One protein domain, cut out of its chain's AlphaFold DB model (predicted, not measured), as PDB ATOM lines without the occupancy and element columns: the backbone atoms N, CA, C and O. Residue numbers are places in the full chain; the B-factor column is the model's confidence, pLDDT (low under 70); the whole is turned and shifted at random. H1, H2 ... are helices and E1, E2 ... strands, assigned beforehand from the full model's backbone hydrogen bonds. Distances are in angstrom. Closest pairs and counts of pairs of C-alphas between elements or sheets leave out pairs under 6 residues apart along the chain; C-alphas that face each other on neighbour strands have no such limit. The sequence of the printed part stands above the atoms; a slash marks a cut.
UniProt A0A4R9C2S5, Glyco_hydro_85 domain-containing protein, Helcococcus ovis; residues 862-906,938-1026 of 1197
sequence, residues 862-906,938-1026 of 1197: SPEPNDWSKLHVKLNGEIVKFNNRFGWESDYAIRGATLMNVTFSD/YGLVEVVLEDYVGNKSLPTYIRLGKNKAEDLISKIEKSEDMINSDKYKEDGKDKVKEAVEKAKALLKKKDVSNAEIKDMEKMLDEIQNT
ATOM      1  N   SER A 862     -23.071  10.559  -1.405       92.06
ATOM      2  CA  SER A 862     -21.961  11.486  -1.171       92.06
ATOM      3  C   SER A 862     -20.646  10.703  -1.029       92.06
ATOM      4  O   SER A 862     -20.623   9.718  -0.291       92.06
ATOM      5  N   PRO A 863     -19.550  11.088  -1.708       94.00
ATOM      6  CA  PRO A 863     -18.250  10.456  -1.507       94.00
ATOM      7  C   PRO A 863     -17.779  10.515  -0.045       94.00
ATOM      8  O   PRO A 863     -17.898  11.548   0.618       94.00
ATOM      9  N   GLU A 864     -17.195   9.418   0.444       90.62
ATOM     10  CA  GLU A 864     -16.662   9.328   1.814       90.62
ATOM     11  C   GLU A 864     -15.484  10.284   2.083       90.62
ATOM     12  O   GLU A 864     -15.529  10.960   3.120       90.62
ATOM     13  N   PRO A 865     -14.472  10.412   1.186       89.88
ATOM     14  CA  PRO A 865     -13.315  11.281   1.421       89.88
ATOM     15  C   PRO A 865     -13.753  12.686   1.811       89.88
ATOM     16  O   PRO A 865     -14.734  13.204   1.282       89.88
ATOM     17  N   ASN A 866     -13.093  13.295   2.790       87.19
ATOM     18  CA  ASN A 866     -13.570  14.547   3.374       87.19
ATOM     19  C   ASN A 866     -13.181  15.786   2.571       87.19
ATOM     20  O   ASN A 866     -13.766  16.841   2.786       87.19
ATOM     21  N   ASP A 867     -12.266  15.675   1.624       87.75
ATOM     22  CA  ASP A 867     -11.660  16.739   0.821       87.75
ATOM     23  C   ASP A 867     -12.044  16.675  -0.665       87.75
ATOM     24  O   ASP A 867     -11.597  17.520  -1.445       87.75
ATOM     25  N   TRP A 868     -12.920  15.738  -1.055       92.75
ATOM     26  CA  TRP A 868     -13.444  15.685  -2.417       92.75
ATOM     27  C   TRP A 868     -14.076  17.027  -2.809       92.75
ATOM     28  O   TRP A 868     -14.645  17.746  -1.984       92.75
ATOM     29  N   SER A 869     -13.987  17.349  -4.090       92.44
ATOM     30  CA  SER A 869     -14.477  18.584  -4.701       92.44
ATOM     31  C   SER A 869     -15.346  18.276  -5.916       92.44
ATOM     32  O   SER A 869     -16.418  18.869  -6.082       92.44
ATOM     33  N   LYS A 870     -14.921  17.312  -6.747       94.12
ATOM     34  CA  LYS A 870     -15.670  16.873  -7.929       94.12
ATOM     35  C   LYS A 870     -15.726  15.355  -8.039       94.12
ATOM     36  O   LYS A 870     -14.794  14.661  -7.639       94.12
ATOM     37  N   LEU A 871     -16.807  14.856  -8.630       96.56
ATOM     38  CA  LEU A 871     -16.965  13.453  -9.009       96.56
ATOM     39  C   LEU A 871     -17.207  13.381 -10.521       96.56
ATOM     40  O   LEU A 871     -18.177  13.926 -11.044       96.56
ATOM     41  N   HIS A 872     -16.272  12.752 -11.225       96.69
ATOM     42  CA  HIS A 872     -16.297  12.561 -12.672       96.69
ATOM     43  C   HIS A 872     -16.824  11.163 -12.964       96.69
ATOM     44  O   HIS A 872     -16.304  10.189 -12.419       96.69
ATOM     45  N   VAL A 873     -17.828  11.059 -13.834       97.06
ATOM     46  CA  VAL A 873     -18.422   9.772 -14.211       97.06
ATOM     47  C   VAL A 873     -18.408   9.626 -15.717       97.06
ATOM     48  O   VAL A 873     -18.774  10.549 -16.445       97.06
ATOM     49  N   LYS A 874     -18.006   8.446 -16.186       95.44
ATOM     50  CA  LYS A 874     -18.152   8.054 -17.583       95.44
ATOM     51  C   LYS A 874     -18.916   6.750 -17.699       95.44
ATOM     52  O   LYS A 874     -18.676   5.844 -16.910       95.44
ATOM     53  N   LEU A 875     -19.751   6.624 -18.721       93.12
ATOM     54  CA  LEU A 875     -20.346   5.362 -19.151       93.12
ATOM     55  C   LEU A 875     -19.704   4.961 -20.477       93.12
ATOM     56  O   LEU A 875     -19.716   5.725 -21.434       93.12
ATOM     57  N   ASN A 876     -19.080   3.784 -20.528       91.00
ATOM     58  CA  ASN A 876     -18.399   3.259 -21.719       91.00
ATOM     59  C   ASN A 876     -17.294   4.172 -22.302       91.00
ATOM     60  O   ASN A 876     -16.741   3.889 -23.366       91.00
ATOM     61  N   GLY A 877     -16.857   5.186 -21.550       88.81
ATOM     62  CA  GLY A 877     -15.875   6.194 -21.963       88.81
ATOM     63  C   GLY A 877     -16.482   7.562 -22.288       88.81
ATOM     64  O   GLY A 877     -15.727   8.523 -22.420       88.81
ATOM     65  N   GLU A 878     -17.808   7.675 -22.357       92.25
ATOM     66  CA  GLU A 878     -18.523   8.936 -22.569       92.25
ATOM     67  C   GLU A 878     -18.873   9.610 -21.243       92.25
ATOM     68  O   GLU A 878     -19.236   8.940 -20.281       92.25
ATOM     69  N   ILE A 879     -18.764  10.938 -21.185       93.62
ATOM     70  CA  ILE A 879     -19.029  11.727 -19.975       93.62
ATOM     71  C   ILE A 879     -20.514  11.656 -19.606       93.62
ATOM     72  O   ILE A 879     -21.385  11.919 -20.434       93.62
ATOM     73  N   VAL A 880     -20.788  11.376 -18.332       93.50
ATOM     74  CA  VAL A 880     -22.127  11.447 -17.741       93.50
ATOM     75  C   VAL A 880     -22.304  12.811 -17.090       93.50
ATOM     76  O   VAL A 880     -21.492  13.233 -16.267       93.50
ATOM     77  N   LYS A 881     -23.376  13.506 -17.466       92.31
ATOM     78  CA  LYS A 881     -23.661  14.854 -16.979       92.31
ATOM     79  C   LYS A 881     -24.454  14.844 -15.679       92.31
ATOM     80  O   LYS A 881     -25.346  14.021 -15.481       92.31
ATOM     81  N   PHE A 882     -24.173  15.836 -14.844       92.12
ATOM     82  CA  PHE A 882     -24.872  16.105 -13.596       92.12
ATOM     83  C   PHE A 882     -25.706  17.370 -13.713       92.12
ATOM     84  O   PHE A 882     -25.274  18.373 -14.282       92.12
ATOM     85  N   ASN A 883     -26.897  17.326 -13.129       89.38
ATOM     86  CA  ASN A 883     -27.767  18.482 -13.008       89.38
ATOM     87  C   ASN A 883     -27.621  19.119 -11.629       89.38
ATOM     88  O   ASN A 883     -27.225  18.494 -10.648       89.38
ATOM     89  N   ASN A 884     -28.025  20.374 -11.535       85.69
ATOM     90  CA  ASN A 884     -28.292  21.018 -10.257       85.69
ATOM     91  C   ASN A 884     -29.777  21.409 -10.165       85.69
ATOM     92  O   ASN A 884     -30.514  21.353 -11.150       85.69
ATOM     93  N   ARG A 885     -30.199  21.886  -8.991       74.31
ATOM     94  CA  ARG A 885     -31.585  22.288  -8.696       74.31
ATOM     95  C   ARG A 885     -32.134  23.447  -9.549       74.31
ATOM     96  O   ARG A 885     -33.337  23.679  -9.552       74.31
ATOM     97  N   PHE A 886     -31.279  24.169 -10.271       77.06
ATOM     98  CA  PHE A 886     -31.615  25.289 -11.160       77.06
ATOM     99  C   PHE A 886     -31.617  24.925 -12.647       77.06
ATOM    100  O   PHE A 886     -31.789  25.811 -13.482       77.06
ATOM    101  N   GLY A 887     -31.415  23.649 -12.992       78.50
ATOM    102  CA  GLY A 887     -31.559  23.164 -14.368       78.50
ATOM    103  C   GLY A 887     -30.376  23.454 -15.296       78.50
ATOM    104  O   GLY A 887     -30.546  23.427 -16.510       78.50
ATOM    105  N   TRP A 888     -29.185  23.730 -14.752       85.31
ATOM    106  CA  TRP A 888     -27.937  23.727 -15.530       85.31
ATOM    107  C   TRP A 888     -27.186  22.398 -15.386       85.31
ATOM    108  O   TRP A 888     -27.195  21.773 -14.323       85.31
ATOM    109  N   GLU A 889     -26.498  22.009 -16.456       87.81
ATOM    110  CA  GLU A 889     -25.695  20.786 -16.527       87.81
ATOM    111  C   GLU A 889     -24.209  21.054 -16.237       87.81
ATOM    112  O   GLU A 889     -23.690  22.159 -16.453       87.81
ATOM    113  N   SER A 890     -23.509  20.021 -15.772       88.00
ATOM    114  CA  SER A 890     -22.055  19.977 -15.630       88.00
ATOM    115  C   SER A 890     -21.514  18.605 -16.019       88.00
ATOM    116  O   SER A 890     -22.181  17.593 -15.832       88.00
ATOM    117  N   ASP A 891     -20.288  18.579 -16.539       92.19
ATOM    118  CA  ASP A 891     -19.574  17.356 -16.935       92.19
ATOM    119  C   ASP A 891     -19.088  16.522 -15.729       92.19
ATOM    120  O   ASP A 891     -18.496  15.458 -15.898       92.19
ATOM    121  N   TYR A 892     -19.298  17.018 -14.509       92.88
ATOM    122  CA  TYR A 892     -18.955  16.373 -13.244       92.88
ATOM    123  C   TYR A 892     -19.889  16.865 -12.136       92.88
ATOM    124  O   TYR A 892     -20.431  17.972 -12.204       92.88
ATOM    125  N   ALA A 893     -20.063  16.063 -11.087       93.25
ATOM    126  CA  ALA A 893     -20.722  16.524  -9.875       93.25
ATOM    127  C   ALA A 893     -19.797  17.503  -9.141       93.25
ATOM    128  O   ALA A 893     -18.586  17.286  -9.082       93.25
ATOM    129  N   ILE A 894     -20.359  18.567  -8.572       91.44
ATOM    130  CA  ILE A 894     -19.655  19.569  -7.771       91.44
ATOM    131  C   ILE A 894     -20.195  19.492  -6.349       91.44
ATOM    132  O   ILE A 894     -21.400  19.653  -6.117       91.44
ATOM    133  N   ARG A 895     -19.290  19.298  -5.391       90.94
ATOM    134  CA  ARG A 895     -19.615  19.223  -3.970       90.94
ATOM    135  C   ARG A 895     -20.441  20.421  -3.499       90.94
ATOM    136  O   ARG A 895     -20.047  21.572  -3.673       90.94
ATOM    137  N   GLY A 896     -21.602  20.134  -2.908       88.56
ATOM    138  CA  GLY A 896     -22.545  21.133  -2.398       88.56
ATOM    139  C   GLY A 896     -23.356  21.897  -3.454       88.56
ATOM    140  O   GLY A 896     -24.179  22.726  -3.071       88.56
ATOM    141  N   ALA A 897     -23.162  21.637  -4.755       87.69
ATOM    142  CA  ALA A 897     -23.780  22.420  -5.834       87.69
ATOM    143  C   ALA A 897     -24.539  21.594  -6.889       87.69
ATOM    144  O   ALA A 897     -25.385  22.142  -7.600       87.69
ATOM    145  N   THR A 898     -24.280  20.291  -7.021       90.56
ATOM    146  CA  THR A 898     -25.002  19.414  -7.962       90.56
ATOM    147  C   THR A 898     -25.826  18.365  -7.237       90.56
ATOM    148  O   THR A 898     -25.470  17.906  -6.154       90.56
ATOM    149  N   LEU A 899     -26.927  17.960  -7.861       90.94
ATOM    150  CA  LEU A 899     -27.624  16.741  -7.472       90.94
ATOM    151  C   LEU A 899     -26.783  15.530  -7.894       90.94
ATOM    152  O   LEU A 899     -25.968  15.632  -8.809       90.94
ATOM    153  N   MET A 900     -26.981  14.395  -7.227       92.56
ATOM    154  CA  MET A 900     -26.183  13.182  -7.463       92.56
ATOM    155  C   MET A 900     -26.930  12.106  -8.261       92.56
ATOM    156  O   MET A 900     -26.411  11.008  -8.465       92.56
ATOM    157  N   ASN A 901     -28.142  12.410  -8.725       89.81
ATOM    158  CA  ASN A 901     -28.863  11.588  -9.686       89.81
ATOM    159  C   ASN A 901     -28.383  11.892 -11.112       89.81
ATOM    160  O   ASN A 901     -28.164  13.051 -11.474       89.81
ATOM    161  N   VAL A 902     -28.250  10.846 -11.924       89.38
ATOM    162  CA  VAL A 902     -27.784  10.941 -13.311       89.38
ATOM    163  C   VAL A 902     -28.772  10.298 -14.279       89.38
ATOM    164  O   VAL A 902     -29.600   9.468 -13.906       89.38
ATOM    165  N   THR A 903     -28.662  10.674 -15.551       82.50
ATOM    166  CA  THR A 903     -29.333  10.000 -16.667       82.50
ATOM    167  C   THR A 903     -28.263   9.488 -17.619       82.50
ATOM    168  O   THR A 903     -27.361  10.240 -17.991       82.50
ATOM    169  N   PHE A 904     -28.349   8.217 -18.005       81.19
ATOM    170  CA  PHE A 904     -27.418   7.615 -18.955       81.19
ATOM    171  C   PHE A 904     -27.961   7.774 -20.384       81.19
ATOM    172  O   PHE A 904     -29.167   7.728 -20.603       81.19
ATOM    173  N   SER A 905     -27.084   8.026 -21.357       63.41
ATOM    174  CA  SER A 905     -27.448   8.412 -22.732       63.41
ATOM    175  C   SER A 905     -28.244   7.354 -23.505       63.41
ATOM    176  O   SER A 905     -29.062   7.737 -24.340       63.41
ATOM    177  N   ASP A 906     -28.079   6.066 -23.191       56.72
ATOM    178  CA  ASP A 906     -28.833   4.973 -23.827       56.72
ATOM    179  C   ASP A 906     -30.353   5.050 -23.560       56.72
ATOM    180  O   ASP A 906     -31.134   4.516 -24.342       56.72
ATOM    181  N   TYR A 938     -26.786  -0.831 -20.012       81.00
ATOM    182  CA  TYR A 938     -25.621  -1.727 -19.929       81.00
ATOM    183  C   TYR A 938     -24.324  -0.953 -20.158       81.00
ATOM    184  O   TYR A 938     -24.237  -0.094 -21.029       81.00
ATOM    185  N   GLY A 939     -23.264  -1.289 -19.428       88.44
ATOM    186  CA  GLY A 939     -21.976  -0.639 -19.657       88.44
ATOM    187  C   GLY A 939     -21.030  -0.700 -18.476       88.44
ATOM    188  O   GLY A 939     -21.386  -1.137 -17.382       88.44
ATOM    189  N   LEU A 940     -19.801  -0.258 -18.722       92.25
ATOM    190  CA  LEU A 940     -18.808  -0.026 -17.683       92.25
ATOM    191  C   LEU A 940     -18.849   1.448 -17.282       92.25
ATOM    192  O   LEU A 940     -18.531   2.323 -18.093       92.25
ATOM    193  N   VAL A 941     -19.234   1.707 -16.039       94.38
ATOM    194  CA  VAL A 941     -19.161   3.020 -15.407       94.38
ATOM    195  C   VAL A 941     -17.778   3.188 -14.782       94.38
ATOM    196  O   VAL A 941     -17.314   2.324 -14.043       94.38
ATOM    197  N   GLU A 942     -17.120   4.299 -15.090       96.50
ATOM    198  CA  GLU A 942     -15.843   4.730 -14.514       96.50
ATOM    199  C   GLU A 942     -16.097   5.957 -13.639       96.50
ATOM    200  O   GLU A 942     -16.628   6.956 -14.128       96.50
ATOM    201  N   VAL A 943     -15.712   5.888 -12.364       97.69
ATOM    202  CA  VAL A 943     -15.868   6.978 -11.392       97.69
ATOM    203  C   VAL A 943     -14.495   7.439 -10.911       97.69
ATOM    204  O   VAL A 943     -13.703   6.628 -10.433       97.69
ATOM    205  N   VAL A 944     -14.216   8.739 -11.016       97.81
ATOM    206  CA  VAL A 944     -12.971   9.372 -10.552       97.81
ATOM    207  C   VAL A 944     -13.312  10.553  -9.649       97.81
ATOM    208  O   VAL A 944     -14.071  11.439 -10.046       97.81
ATOM    209  N   LEU A 945     -12.733  10.587  -8.452       97.38
ATOM    210  CA  LEU A 945     -12.835  11.728  -7.543       97.38
ATOM    211  C   LEU A 945     -11.712  12.728  -7.816       97.38
ATOM    212  O   LEU A 945     -10.610  12.350  -8.206       97.38
ATOM    213  N   GLU A 946     -11.999  14.005  -7.604       95.38
ATOM    214  CA  GLU A 946     -11.024  15.096  -7.595       95.38
ATOM    215  C   GLU A 946     -11.158  15.852  -6.273       95.38
ATOM    216  O   GLU A 946     -12.285  16.170  -5.882       95.38
ATOM    217  N   ASP A 947     -10.047  16.130  -5.592       93.50
ATOM    218  CA  ASP A 947     -10.016  16.926  -4.356       93.50
ATOM    219  C   ASP A 947      -9.995  18.442  -4.638       93.50
ATOM    220  O   ASP A 947     -10.111  18.902  -5.780       93.50
ATOM    221  N   TYR A 948      -9.875  19.260  -3.592       90.62
ATOM    222  CA  TYR A 948      -9.797  20.715  -3.749       90.62
ATOM    223  C   TYR A 948      -8.485  21.228  -4.361       90.62
ATOM    224  O   TYR A 948      -8.500  22.318  -4.938       90.62
ATOM    225  N   VAL A 949      -7.374  20.494  -4.250       90.62
ATOM    226  CA  VAL A 949      -6.077  20.899  -4.823       90.62
ATOM    227  C   VAL A 949      -5.866  20.375  -6.252       90.62
ATOM    228  O   VAL A 949      -4.890  20.741  -6.907       90.62
ATOM    229  N   GLY A 950      -6.820  19.599  -6.772       91.31
ATOM    230  CA  GLY A 950      -6.873  19.107  -8.145       91.31
ATOM    231  C   GLY A 950      -6.243  17.730  -8.351       91.31
ATOM    232  O   GLY A 950      -6.090  17.317  -9.508       91.31
ATOM    233  N   ASN A 951      -5.886  17.010  -7.282       93.38
ATOM    234  CA  ASN A 951      -5.460  15.620  -7.411       93.38
ATOM    235  C   ASN A 951      -6.661  14.764  -7.808       93.38
ATOM    236  O   ASN A 951      -7.800  15.049  -7.440       93.38
ATOM    237  N   LYS A 952      -6.405  13.695  -8.566       95.19
ATOM    238  CA  LYS A 952      -7.440  12.757  -9.000       95.19
ATOM    239  C   LYS A 952      -7.193  11.388  -8.408       95.19
ATOM    240  O   LYS A 952      -6.063  10.900  -8.431       95.19
ATOM    241  N   SER A 953      -8.260  10.758  -7.934       96.00
ATOM    242  CA  SER A 953      -8.209   9.363  -7.529       96.00
ATOM    243  C   SER A 953      -7.907   8.478  -8.737       96.00
ATOM    244  O   SER A 953      -8.177   8.830  -9.890       96.00
ATOM    245  N   LEU A 954      -7.435   7.266  -8.469       94.31
ATOM    246  CA  LEU A 954      -7.551   6.202  -9.459       94.31
ATOM    247  C   LEU A 954      -9.042   5.904  -9.728       94.31
ATOM    248  O   LEU A 954      -9.888   6.162  -8.861       94.31
ATOM    249  N   PRO A 955      -9.398   5.407 -10.920       94.94
ATOM    250  CA  PRO A 955     -10.780   5.106 -11.256       94.94
ATOM    251  C   PRO A 955     -11.316   3.928 -10.444       94.94
ATOM    252  O   PRO A 955     -10.594   2.984 -10.117       94.94
ATOM    253  N   THR A 956     -12.605   4.016 -10.132       96.62
ATOM    254  CA  THR A 956     -13.444   2.924  -9.623       96.62
ATOM    255  C   THR A 956     -14.349   2.457 -10.746       96.62
ATOM    256  O   THR A 956     -14.902   3.292 -11.469       96.62
ATOM    257  N   TYR A 957     -14.521   1.147 -10.889       95.44
ATOM    258  CA  TYR A 957     -15.318   0.578 -11.971       95.44
ATOM    259  C   TYR A 957     -16.594  -0.093 -11.459       95.44
ATOM    260  O   TYR A 957     -16.572  -0.851 -10.492       95.44
ATOM    261  N   ILE A 958     -17.717   0.173 -12.132       94.12
ATOM    262  CA  ILE A 958     -19.029  -0.419 -11.835       94.12
ATOM    263  C   ILE A 958     -19.617  -0.961 -13.135       94.12
ATOM    264  O   ILE A 958     -19.725  -0.236 -14.123       94.12
ATOM    265  N   ARG A 959     -20.011  -2.234 -13.157       91.25
ATOM    266  CA  ARG A 959     -20.641  -2.852 -14.329       91.25
ATOM    267  C   ARG A 959     -22.167  -2.837 -14.197       91.25
ATOM    268  O   ARG A 959     -22.729  -3.435 -13.277       91.25
ATOM    269  N   LEU A 960     -22.831  -2.181 -15.147       88.06
ATOM    270  CA  LEU A 960     -24.291  -2.172 -15.277       88.06
ATOM    271  C   LEU A 960     -24.778  -3.411 -16.043       88.06
ATOM    272  O   LEU A 960     -24.095  -3.901 -16.952       88.06
ATOM    273  N   GLY A 961     -25.963  -3.904 -15.679       78.94
ATOM    274  CA  GLY A 961     -26.587  -5.094 -16.272       78.94
ATOM    275  C   GLY A 961     -26.425  -6.381 -15.450       78.94
ATOM    276  O   GLY A 961     -25.919  -6.361 -14.325       78.94
ATOM    277  N   LYS A 962     -26.876  -7.516 -16.013       76.25
ATOM    278  CA  LYS A 962     -27.050  -8.801 -15.296       76.25
ATOM    279  C   LYS A 962     -25.752  -9.439 -14.783       76.25
ATOM    280  O   LYS A 962     -25.748 -10.012 -13.697       76.25
ATOM    281  N   ASN A 963     -24.656  -9.364 -15.542       81.94
ATOM    282  CA  ASN A 963     -23.366  -9.929 -15.133       81.94
ATOM    283  C   ASN A 963     -22.456  -8.842 -14.544       81.94
ATOM    284  O   ASN A 963     -21.976  -7.981 -15.283       81.94
ATOM    285  N   LYS A 964     -22.221  -8.892 -13.226       85.56
ATOM    286  CA  LYS A 964     -21.475  -7.858 -12.488       85.56
ATOM    287  C   LYS A 964     -19.952  -7.953 -12.615       85.56
ATOM    288  O   LYS A 964     -19.288  -6.934 -12.484       85.56
ATOM    289  N   ALA A 965     -19.401  -9.133 -12.918       89.81
ATOM    290  CA  ALA A 965     -17.961  -9.345 -13.136       89.81
ATOM    291  C   ALA A 965     -17.033  -8.728 -12.052       89.81
ATOM    292  O   ALA A 965     -15.975  -8.179 -12.364       89.81
ATOM    293  N   GLU A 966     -17.435  -8.811 -10.779       90.75
ATOM    294  CA  GLU A 966     -16.783  -8.119  -9.653       90.75
ATOM    295  C   GLU A 966     -15.302  -8.500  -9.458       90.75
ATOM    296  O   GLU A 966     -14.470  -7.636  -9.172       90.75
ATOM    297  N   ASP A 967     -14.954  -9.774  -9.664       92.38
ATOM    298  CA  ASP A 967     -13.578 -10.272  -9.528       92.38
ATOM    299  C   ASP A 967     -12.657  -9.697 -10.616       92.38
ATOM    300  O   ASP A 967     -11.555  -9.218 -10.324       92.38
ATOM    301  N   LEU A 968     -13.122  -9.673 -11.869       94.00
ATOM    302  CA  LEU A 968     -12.402  -9.046 -12.977       94.00
ATOM    303  C   LEU A 968     -12.201  -7.543 -12.747       94.00
ATOM    304  O   LEU A 968     -11.102  -7.037 -12.978       94.00
ATOM    305  N   ILE A 969     -13.222  -6.839 -12.249       94.31
ATOM    306  CA  ILE A 969     -13.117  -5.424 -11.862       94.31
ATOM    307  C   ILE A 969     -12.046  -5.232 -10.785       94.31
ATOM    308  O   ILE A 969     -11.152  -4.402 -10.953       94.31
ATOM    309  N   SER A 970     -12.076  -6.035  -9.719       93.25
ATOM    310  CA  SER A 970     -11.084  -5.954  -8.640       93.25
ATOM    311  C   SER A 970      -9.654  -6.163  -9.159       93.25
ATOM    312  O   SER A 970      -8.722  -5.455  -8.764       93.25
ATOM    313  N   LYS A 971      -9.467  -7.086 -10.111       94.62
ATOM    314  CA  LYS A 971      -8.170  -7.304 -10.772       94.62
ATOM    315  C   LYS A 971      -7.741  -6.129 -11.645       94.62
ATOM    316  O   LYS A 971      -6.551  -5.811 -11.655       94.62
ATOM    317  N   ILE A 972      -8.666  -5.481 -12.355       95.06
ATOM    318  CA  ILE A 972      -8.389  -4.252 -13.114       95.06
ATOM    319  C   ILE A 972      -7.899  -3.149 -12.170       95.06
ATOM    320  O   ILE A 972      -6.828  -2.589 -12.397       95.06
ATOM    321  N   GLU A 973      -8.629  -2.878 -11.087       94.38
ATOM    322  CA  GLU A 973      -8.286  -1.825 -10.120       94.38
ATOM    323  C   GLU A 973      -6.920  -2.081  -9.466       94.38
ATOM    324  O   GLU A 973      -6.070  -1.189  -9.415       94.38
ATOM    325  N   LYS A 974      -6.649  -3.330  -9.069       92.12
ATOM    326  CA  LYS A 974      -5.340  -3.743  -8.545       92.12
ATOM    327  C   LYS A 974      -4.214  -3.548  -9.567       92.12
ATOM    328  O   LYS A 974      -3.128  -3.101  -9.199       92.12
ATOM    329  N   SER A 975      -4.442  -3.876 -10.841       93.44
ATOM    330  CA  SER A 975      -3.466  -3.609 -11.906       93.44
ATOM    331  C   SER A 975      -3.164  -2.115 -12.023       93.44
ATOM    332  O   SER A 975      -2.000  -1.740 -12.158       93.44
ATOM    333  N   GLU A 976      -4.183  -1.258 -11.937       92.94
ATOM    334  CA  GLU A 976      -3.989   0.193 -11.971       92.94
ATOM    335  C   GLU A 976      -3.193   0.709 -10.771       92.94
ATOM    336  O   GLU A 976      -2.311   1.552 -10.951       92.94
ATOM    337  N   ASP A 977      -3.415   0.164  -9.573       90.94
ATOM    338  CA  ASP A 977      -2.595   0.485  -8.395       90.94
ATOM    339  C   ASP A 977      -1.121   0.145  -8.625       90.94
ATOM    340  O   ASP A 977      -0.225   0.921  -8.291       90.94
ATOM    341  N   MET A 978      -0.847  -1.014  -9.228       89.38
ATOM    342  CA  MET A 978       0.521  -1.441  -9.528       89.38
ATOM    343  C   MET A 978       1.183  -0.548 -10.585       89.38
ATOM    344  O   MET A 978       2.359  -0.206 -10.447       89.38
ATOM    345  N   ILE A 979       0.438  -0.140 -11.617       91.56
ATOM    346  CA  ILE A 979       0.924   0.760 -12.673       91.56
ATOM    347  C   ILE A 979       1.281   2.137 -12.096       91.56
ATOM    348  O   ILE A 979       2.332   2.684 -12.432       91.56
ATOM    349  N   ASN A 980       0.449   2.684 -11.211       87.50
ATOM    350  CA  ASN A 980       0.638   4.031 -10.658       87.50
ATOM    351  C   ASN A 980       1.557   4.070  -9.426       87.50
ATOM    352  O   ASN A 980       1.931   5.141  -8.961       87.50
ATOM    353  N   SER A 981       1.962   2.913  -8.903       83.56
ATOM    354  CA  SER A 981       2.851   2.818  -7.750       83.56
ATOM    355  C   SER A 981       4.323   3.005  -8.124       83.56
ATOM    356  O   SER A 981       4.855   2.352  -9.032       83.56
ATOM    357  N   ASP A 982       5.027   3.814  -7.333       80.88
ATOM    358  CA  ASP A 982       6.481   3.970  -7.415       80.88
ATOM    359  C   ASP A 982       7.262   2.745  -6.929       80.88
ATOM    360  O   ASP A 982       8.472   2.666  -7.155       80.88
ATOM    361  N   LYS A 983       6.590   1.771  -6.298       82.25
ATOM    362  CA  LYS A 983       7.220   0.542  -5.792       82.25
ATOM    363  C   LYS A 983       7.692  -0.385  -6.908       82.25
ATOM    364  O   LYS A 983       8.586  -1.189  -6.666       82.25
ATOM    365  N   TYR A 984       7.109  -0.299  -8.102       84.31
ATOM    366  CA  TYR A 984       7.455  -1.158  -9.235       84.31
ATOM    367  C   TYR A 984       8.383  -0.434 -10.210       84.31
ATOM    368  O   TYR A 984       8.292   0.780 -10.401       84.31
ATOM    369  N   LYS A 985       9.300  -1.181 -10.830       84.31
ATOM    370  CA  LYS A 985      10.091  -0.694 -11.965       84.31
ATOM    371  C   LYS A 985       9.150  -0.361 -13.127       84.31
ATOM    372  O   LYS A 985       8.087  -0.960 -13.256       84.31
ATOM    373  N   GLU A 986       9.549   0.590 -13.969       84.81
ATOM    374  CA  GLU A 986       8.746   0.968 -15.143       84.81
ATOM    375  C   GLU A 986       8.675  -0.144 -16.198       84.81
ATOM    376  O   GLU A 986       7.680  -0.269 -16.910       84.81
ATOM    377  N   ASP A 987       9.694  -1.004 -16.258       80.94
ATOM    378  CA  ASP A 987       9.715  -2.147 -17.165       80.94
ATOM    379  C   ASP A 987       8.580  -3.139 -16.840       80.94
ATOM    380  O   ASP A 987       8.453  -3.622 -15.713       80.94
ATOM    381  N   GLY A 988       7.730  -3.419 -17.834       79.50
ATOM    382  CA  GLY A 988       6.562  -4.299 -17.720       79.50
ATOM    383  C   GLY A 988       5.222  -3.604 -17.435       79.50
ATOM    384  O   GLY A 988       4.182  -4.193 -17.746       79.50
ATOM    385  N   LYS A 989       5.199  -2.350 -16.952       89.88
ATOM    386  CA  LYS A 989       3.936  -1.624 -16.681       89.88
ATOM    387  C   LYS A 989       3.077  -1.433 -17.932       89.88
ATOM    388  O   LYS A 989       1.856  -1.519 -17.845       89.88
ATOM    389  N   ASP A 990       3.682  -1.249 -19.104       90.06
ATOM    390  CA  ASP A 990       2.936  -1.054 -20.355       90.06
ATOM    391  C   ASP A 990       2.158  -2.300 -20.805       90.06
ATOM    392  O   ASP A 990       1.045  -2.179 -21.314       90.06
ATOM    393  N   LYS A 991       2.677  -3.508 -20.539       89.06
ATOM    394  CA  LYS A 991       1.945  -4.759 -20.811       89.06
ATOM    395  C   LYS A 991       0.726  -4.906 -19.904       89.06
ATOM    396  O   LYS A 991      -0.323  -5.367 -20.346       89.06
ATOM    397  N   VAL A 992       0.861  -4.489 -18.642       91.44
ATOM    398  CA  VAL A 992      -0.251  -4.463 -17.683       91.44
ATOM    399  C   VAL A 992      -1.303  -3.445 -18.134       91.44
ATOM    400  O   VAL A 992      -2.486  -3.777 -18.133       91.44
ATOM    401  N   LYS A 993      -0.896  -2.252 -18.602       93.12
ATOM    402  CA  LYS A 993      -1.816  -1.245 -19.169       93.12
ATOM    403  C   LYS A 993      -2.604  -1.804 -20.358       93.12
ATOM    404  O   LYS A 993      -3.823  -1.682 -20.388       93.12
ATOM    405  N   GLU A 994      -1.939  -2.463 -21.309       93.88
ATOM    406  CA  GLU A 994      -2.611  -3.059 -22.476       93.88
ATOM    407  C   GLU A 994      -3.624  -4.145 -22.068       93.88
ATOM    408  O   GLU A 994      -4.738  -4.201 -22.594       93.88
ATOM    409  N   ALA A 995      -3.255  -4.997 -21.108       93.44
ATOM    410  CA  ALA A 995      -4.134  -6.031 -20.567       93.44
ATOM    411  C   ALA A 995      -5.373  -5.443 -19.876       93.44
ATOM    412  O   ALA A 995      -6.487  -5.928 -20.083       93.44
ATOM    413  N   VAL A 996      -5.184  -4.375 -19.098       94.44
ATOM    414  CA  VAL A 996      -6.264  -3.630 -18.444       94.44
ATOM    415  C   VAL A 996      -7.235  -3.049 -19.474       94.44
ATOM    416  O   VAL A 996      -8.444  -3.226 -19.330       94.44
ATOM    417  N   GLU A 997      -6.744  -2.435 -20.552       94.62
ATOM    418  CA  GLU A 997      -7.616  -1.874 -21.595       94.62
ATOM    419  C   GLU A 997      -8.415  -2.953 -22.343       94.62
ATOM    420  O   GLU A 997      -9.600  -2.761 -22.626       94.62
ATOM    421  N   LYS A 998      -7.826  -4.132 -22.590       94.50
ATOM    422  CA  LYS A 998      -8.561  -5.288 -23.143       94.50
ATOM    423  C   LYS A 998      -9.673  -5.759 -22.207       94.50
ATOM    424  O   LYS A 998     -10.782  -6.034 -22.667       94.50
ATOM    425  N   ALA A 999      -9.395  -5.820 -20.906       94.06
ATOM    426  CA  ALA A 999     -10.380  -6.208 -19.905       94.06
ATOM    427  C   ALA A 999     -11.533  -5.194 -19.811       94.06
ATOM    428  O   ALA A 999     -12.700  -5.585 -19.830       94.06
ATOM    429  N   LYS A1000     -11.233  -3.888 -19.821       94.31
ATOM    430  CA  LYS A1000     -12.259  -2.833 -19.879       94.31
ATOM    431  C   LYS A1000     -13.098  -2.923 -21.152       94.31
ATOM    432  O   LYS A1000     -14.316  -2.803 -21.079       94.31
ATOM    433  N   ALA A1001     -12.478  -3.152 -22.311       92.56
ATOM    434  CA  ALA A1001     -13.194  -3.299 -23.580       92.56
ATOM    435  C   ALA A1001     -14.164  -4.491 -23.566       92.56
ATOM    436  O   ALA A1001     -15.269  -4.384 -24.097       92.56
ATOM    437  N   LEU A1002     -13.785  -5.600 -22.919       91.75
ATOM    438  CA  LEU A1002     -14.684  -6.730 -22.684       91.75
ATOM    439  C   LEU A1002     -15.884  -6.307 -21.825       91.75
ATOM    440  O   LEU A1002     -17.023  -6.524 -22.229       91.75
ATOM    441  N   LEU A1003     -15.635  -5.631 -20.699       90.88
ATOM    442  CA  LEU A1003     -16.664  -5.178 -19.756       90.88
ATOM    443  C   LEU A1003     -17.592  -4.074 -20.284       90.88
ATOM    444  O   LEU A1003     -18.559  -3.741 -19.609       90.88
ATOM    445  N   LYS A1004     -17.339  -3.488 -21.460       90.31
ATOM    446  CA  LYS A1004     -18.260  -2.531 -22.102       90.31
ATOM    447  C   LYS A1004     -19.342  -3.212 -22.943       90.31
ATOM    448  O   LYS A1004     -20.386  -2.613 -23.174       90.31
ATOM    449  N   LYS A1005     -19.126  -4.455 -23.391       86.00
ATOM    450  CA  LYS A1005     -20.075  -5.177 -24.257       86.00
ATOM    451  C   LYS A1005     -21.385  -5.470 -23.523       86.00
ATOM    452  O   LYS A1005     -21.375  -5.651 -22.311       86.00
ATOM    453  N   LYS A1006     -22.507  -5.550 -24.246       81.06
ATOM    454  CA  LYS A1006     -23.821  -5.919 -23.684       81.06
ATOM    455  C   LYS A1006     -23.815  -7.362 -23.161       81.06
ATOM    456  O   LYS A1006     -24.048  -7.579 -21.975       81.06
ATOM    457  N   ASP A1007     -23.418  -8.296 -24.023       80.50
ATOM    458  CA  ASP A1007     -23.391  -9.730 -23.738       80.50
ATOM    459  C   ASP A1007     -21.949 -10.213 -23.548       80.50
ATOM    460  O   ASP A1007     -21.153 -10.234 -24.487       80.50
ATOM    461  N   VAL A1008     -21.602 -10.574 -22.310       80.56
ATOM    462  CA  VAL A1008     -20.289 -11.127 -21.948       80.56
ATOM    463  C   VAL A1008     -20.495 -12.429 -21.190       80.56
ATOM    464  O   VAL A1008     -21.192 -12.465 -20.170       80.56
ATOM    465  N   SER A1009     -19.871 -13.504 -21.668       87.12
ATOM    466  CA  SER A1009     -19.957 -14.808 -21.015       87.12
ATOM    467  C   SER A1009     -19.038 -14.908 -19.791       87.12
ATOM    468  O   SER A1009     -17.961 -14.314 -19.730       87.12
ATOM    469  N   ASN A1010     -19.420 -15.746 -18.822       86.00
ATOM    470  CA  ASN A1010     -18.569 -16.054 -17.663       86.00
ATOM    471  C   ASN A1010     -17.231 -16.706 -18.054       86.00
ATOM    472  O   ASN A1010     -16.273 -16.630 -17.289       86.00
ATOM    473  N   ALA A1011     -17.161 -17.358 -19.220       90.31
ATOM    474  CA  ALA A1011     -15.925 -17.942 -19.733       90.31
ATOM    475  C   ALA A1011     -14.942 -16.851 -20.180       90.31
ATOM    476  O   ALA A1011     -13.804 -16.840 -19.718       90.31
ATOM    477  N   GLU A1012     -15.404 -15.881 -20.979       90.38
ATOM    478  CA  GLU A1012     -14.580 -14.742 -21.413       90.38
ATOM    479  C   GLU A1012     -14.060 -13.920 -20.224       90.38
ATOM    480  O   GLU A1012     -12.910 -13.480 -20.235       90.38
ATOM    481  N   ILE A1013     -14.881 -13.741 -19.180       91.44
ATOM    482  CA  ILE A1013     -14.476 -13.060 -17.940       91.44
ATOM    483  C   ILE A1013     -13.342 -13.822 -17.251       91.44
ATOM    484  O   ILE A1013     -12.302 -13.231 -16.967       91.44
ATOM    485  N   LYS A1014     -13.495 -15.134 -17.037       92.88
ATOM    486  CA  LYS A1014     -12.474 -15.964 -16.375       92.88
ATOM    487  C   LYS A1014     -11.161 -16.033 -17.153       92.88
ATOM    488  O   LYS A1014     -10.089 -16.019 -16.547       92.88
ATOM    489  N   ASP A1015     -11.226 -16.085 -18.481       94.06
ATOM    490  CA  ASP A1015     -10.027 -16.058 -19.324       94.06
ATOM    491  C   ASP A1015      -9.279 -14.726 -19.171       94.06
ATOM    492  O   ASP A1015      -8.053 -14.703 -19.019       94.06
ATOM    493  N   MET A1016     -10.018 -13.615 -19.121       95.31
ATOM    494  CA  MET A1016      -9.452 -12.284 -18.896       95.31
ATOM    495  C   MET A1016      -8.864 -12.128 -17.486       95.31
ATOM    496  O   MET A1016      -7.770 -11.587 -17.317       95.31
ATOM    497  N   GLU A1017      -9.553 -12.646 -16.468       94.62
ATOM    498  CA  GLU A1017      -9.087 -12.677 -15.079       94.62
ATOM    499  C   GLU A1017      -7.756 -13.416 -14.936       94.62
ATOM    500  O   GLU A1017      -6.880 -12.973 -14.187       94.62
ATOM    501  N   LYS A1018      -7.604 -14.546 -15.634       93.31
ATOM    502  CA  LYS A1018      -6.369 -15.334 -15.641       93.31
ATOM    503  C   LYS A1018      -5.235 -14.588 -16.342       93.31
ATOM    504  O   LYS A1018      -4.126 -14.532 -15.814       93.31
ATOM    505  N   MET A1019      -5.518 -13.979 -17.493       93.94
ATOM    506  CA  MET A1019      -4.536 -13.182 -18.233       93.94
ATOM    507  C   MET A1019      -3.998 -12.015 -17.387       93.94
ATOM    508  O   MET A1019      -2.792 -11.765 -17.378       93.94
ATOM    509  N   LEU A1020      -4.872 -11.317 -16.651       92.38
ATOM    510  CA  LEU A1020      -4.459 -10.234 -15.755       92.38
ATOM    511  C   LEU A1020      -3.564 -10.735 -14.617       92.38
ATOM    512  O   LEU A1020      -2.537 -10.111 -14.364       92.38
ATOM    513  N   ASP A1021      -3.888 -11.862 -13.976       91.62
ATOM    514  CA  ASP A1021      -3.035 -12.437 -12.924       91.62
ATOM    515  C   ASP A1021      -1.636 -12.785 -13.452       91.62
ATOM    516  O   ASP A1021      -0.625 -12.482 -12.813       91.62
ATOM    517  N   GLU A1022      -1.558 -13.418 -14.624       91.38
ATOM    518  CA  GLU A1022      -0.287 -13.803 -15.243       91.38
ATOM    519  C   GLU A1022       0.579 -12.576 -15.547       91.38
ATOM    520  O   GLU A1022       1.761 -12.555 -15.201       91.38
ATOM    521  N   ILE A1023      -0.012 -11.528 -16.128       89.19
ATOM    522  CA  ILE A1023       0.704 -10.304 -16.501       89.19
ATOM    523  C   ILE A1023       1.083  -9.478 -15.262       89.19
ATOM    524  O   ILE A1023       2.211  -8.987 -15.195       89.19
ATOM    525  N   GLN A1024       0.216  -9.374 -14.249       87.44
ATOM    526  CA  GLN A1024       0.533  -8.704 -12.976       87.44
ATOM    527  C   GLN A1024       1.785  -9.298 -12.320       87.44
ATOM    528  O   GLN A1024       2.649  -8.562 -11.844       87.44
ATOM    529  N   ASN A1025       1.920 -10.627 -12.339       85.31
ATOM    530  CA  ASN A1025       3.059 -11.331 -11.748       85.31
ATOM    531  C   ASN A1025       4.394 -11.082 -12.474       85.31
ATOM    532  O   ASN A1025       5.441 -11.471 -11.957       85.31
ATOM    533  N   THR A1026       4.384 -10.432 -13.643       85.19
ATOM    534  CA  THR A1026       5.611 -10.054 -14.360       85.19
ATOM    535  C   THR A1026       6.244  -8.753 -13.855       85.19
ATOM    536  O   THR A1026       7.397  -8.480 -14.188       85.19
TER     537      THR A1026
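What this domain is: This is residues 862 to 906 and 938 to 1026 of the 1197 residues of the protein "Glyco_hydro_85 domain-containing protein" of Helcococcus ovis (UniProt A0A4R9C2S5). A bundle of three helices, H1, H2 and H3, stands beside a small twisted sheet of three strands, with edge strand E3 on the side toward the bundle and a long looping stretch, residues 876 to 906, beyond E1 on the far side. The bundle is up and down, each helix running against the one before it, and meets the sheet through H1 and one end of H2; the turn 981 to 986 sticks out past the bundle. The printed part has 134 residues, with named elements in the order E1 E2 E3 H1 H2 H3; the sheet, E1 - E2 - E3, is antiparallel. The class is mixed, helices and strands; the whole is compact, with a radius of gyration of the C-alphas of 16.4 A and spans of 50 by 37 by 21 A.

Where its parts are: E1, residues 868 to 875, begins at C-alpha 868 (-13.444, 15.685, -2.417) and is 20.8 A long. E2, residues 939 to 947, is 26.2 A long, and E3, residues 956 to 960, is 13.3 A. H1, residues 966 to 980, begins at C-alpha 966 (-16.783, -8.119, -9.653) and is 21.3 A long. H2, residues 989 to 1004, measures 22.9 A. H3, residues 1010 to 1024, measures 21.0 A and ends at C-alpha 1024 (0.533, -8.704, -12.976).

How they stand to each other: E1 and E2 are antiparallel at 163 degrees, with N 872 and O 944 within hydrogen-bond range at 2.8 A. Residues 870 to 871 of E1 also pair, antiparallel, with residues 893 to 894. E2 and E3 form a hairpin at 151 degrees, with N 941 and O 958 at 2.8 A. The sheet is strongly twisted, but only just, with C-alphas up to 4.3 A off its best plane. H1 is on the sheet but only grazes it with residues 966 to 973; the closest C-alphas of E3 and H1, Tyr 957 and Ile 969, are 6.4 A apart. H2 only grazes it with residues 1000 to 1004; the closest C-alphas of E2 and H2, Gly 939 and Lys 1004, are 4.8 A apart. H3 is not on the sheet. H1 and H2, a helical hairpin, touch at a shallow tilt of 30 degrees, opposite ways, closest at C-alphas 979 and 989, 5.6 A. H2 and H3, another, touch at a shallow tilt of 14 degrees, opposite ways, closest at C-alphas 992 and 1023, 6.0 A. H1 and H3 touch at a shallow tilt of 23 degrees, the same way, closest at C-alphas 968 and 1017, 5.3 A. In H1, H2 and H3 every O i to N i+4 pair is within hydrogen-bond range.

The domain as a whole: The two C-alphas farthest apart, Phe 886 and Thr 1026, are 51.4 A apart. Residues 907 to 937 are not printed, and C-alphas 906 and 938 are 8.4 A apart across this cut, within the link from E1 to E2. Of the links printed whole, none is long. The mean pLDDT of the printed part is 89.8, and residues 905 to 906 are under 70.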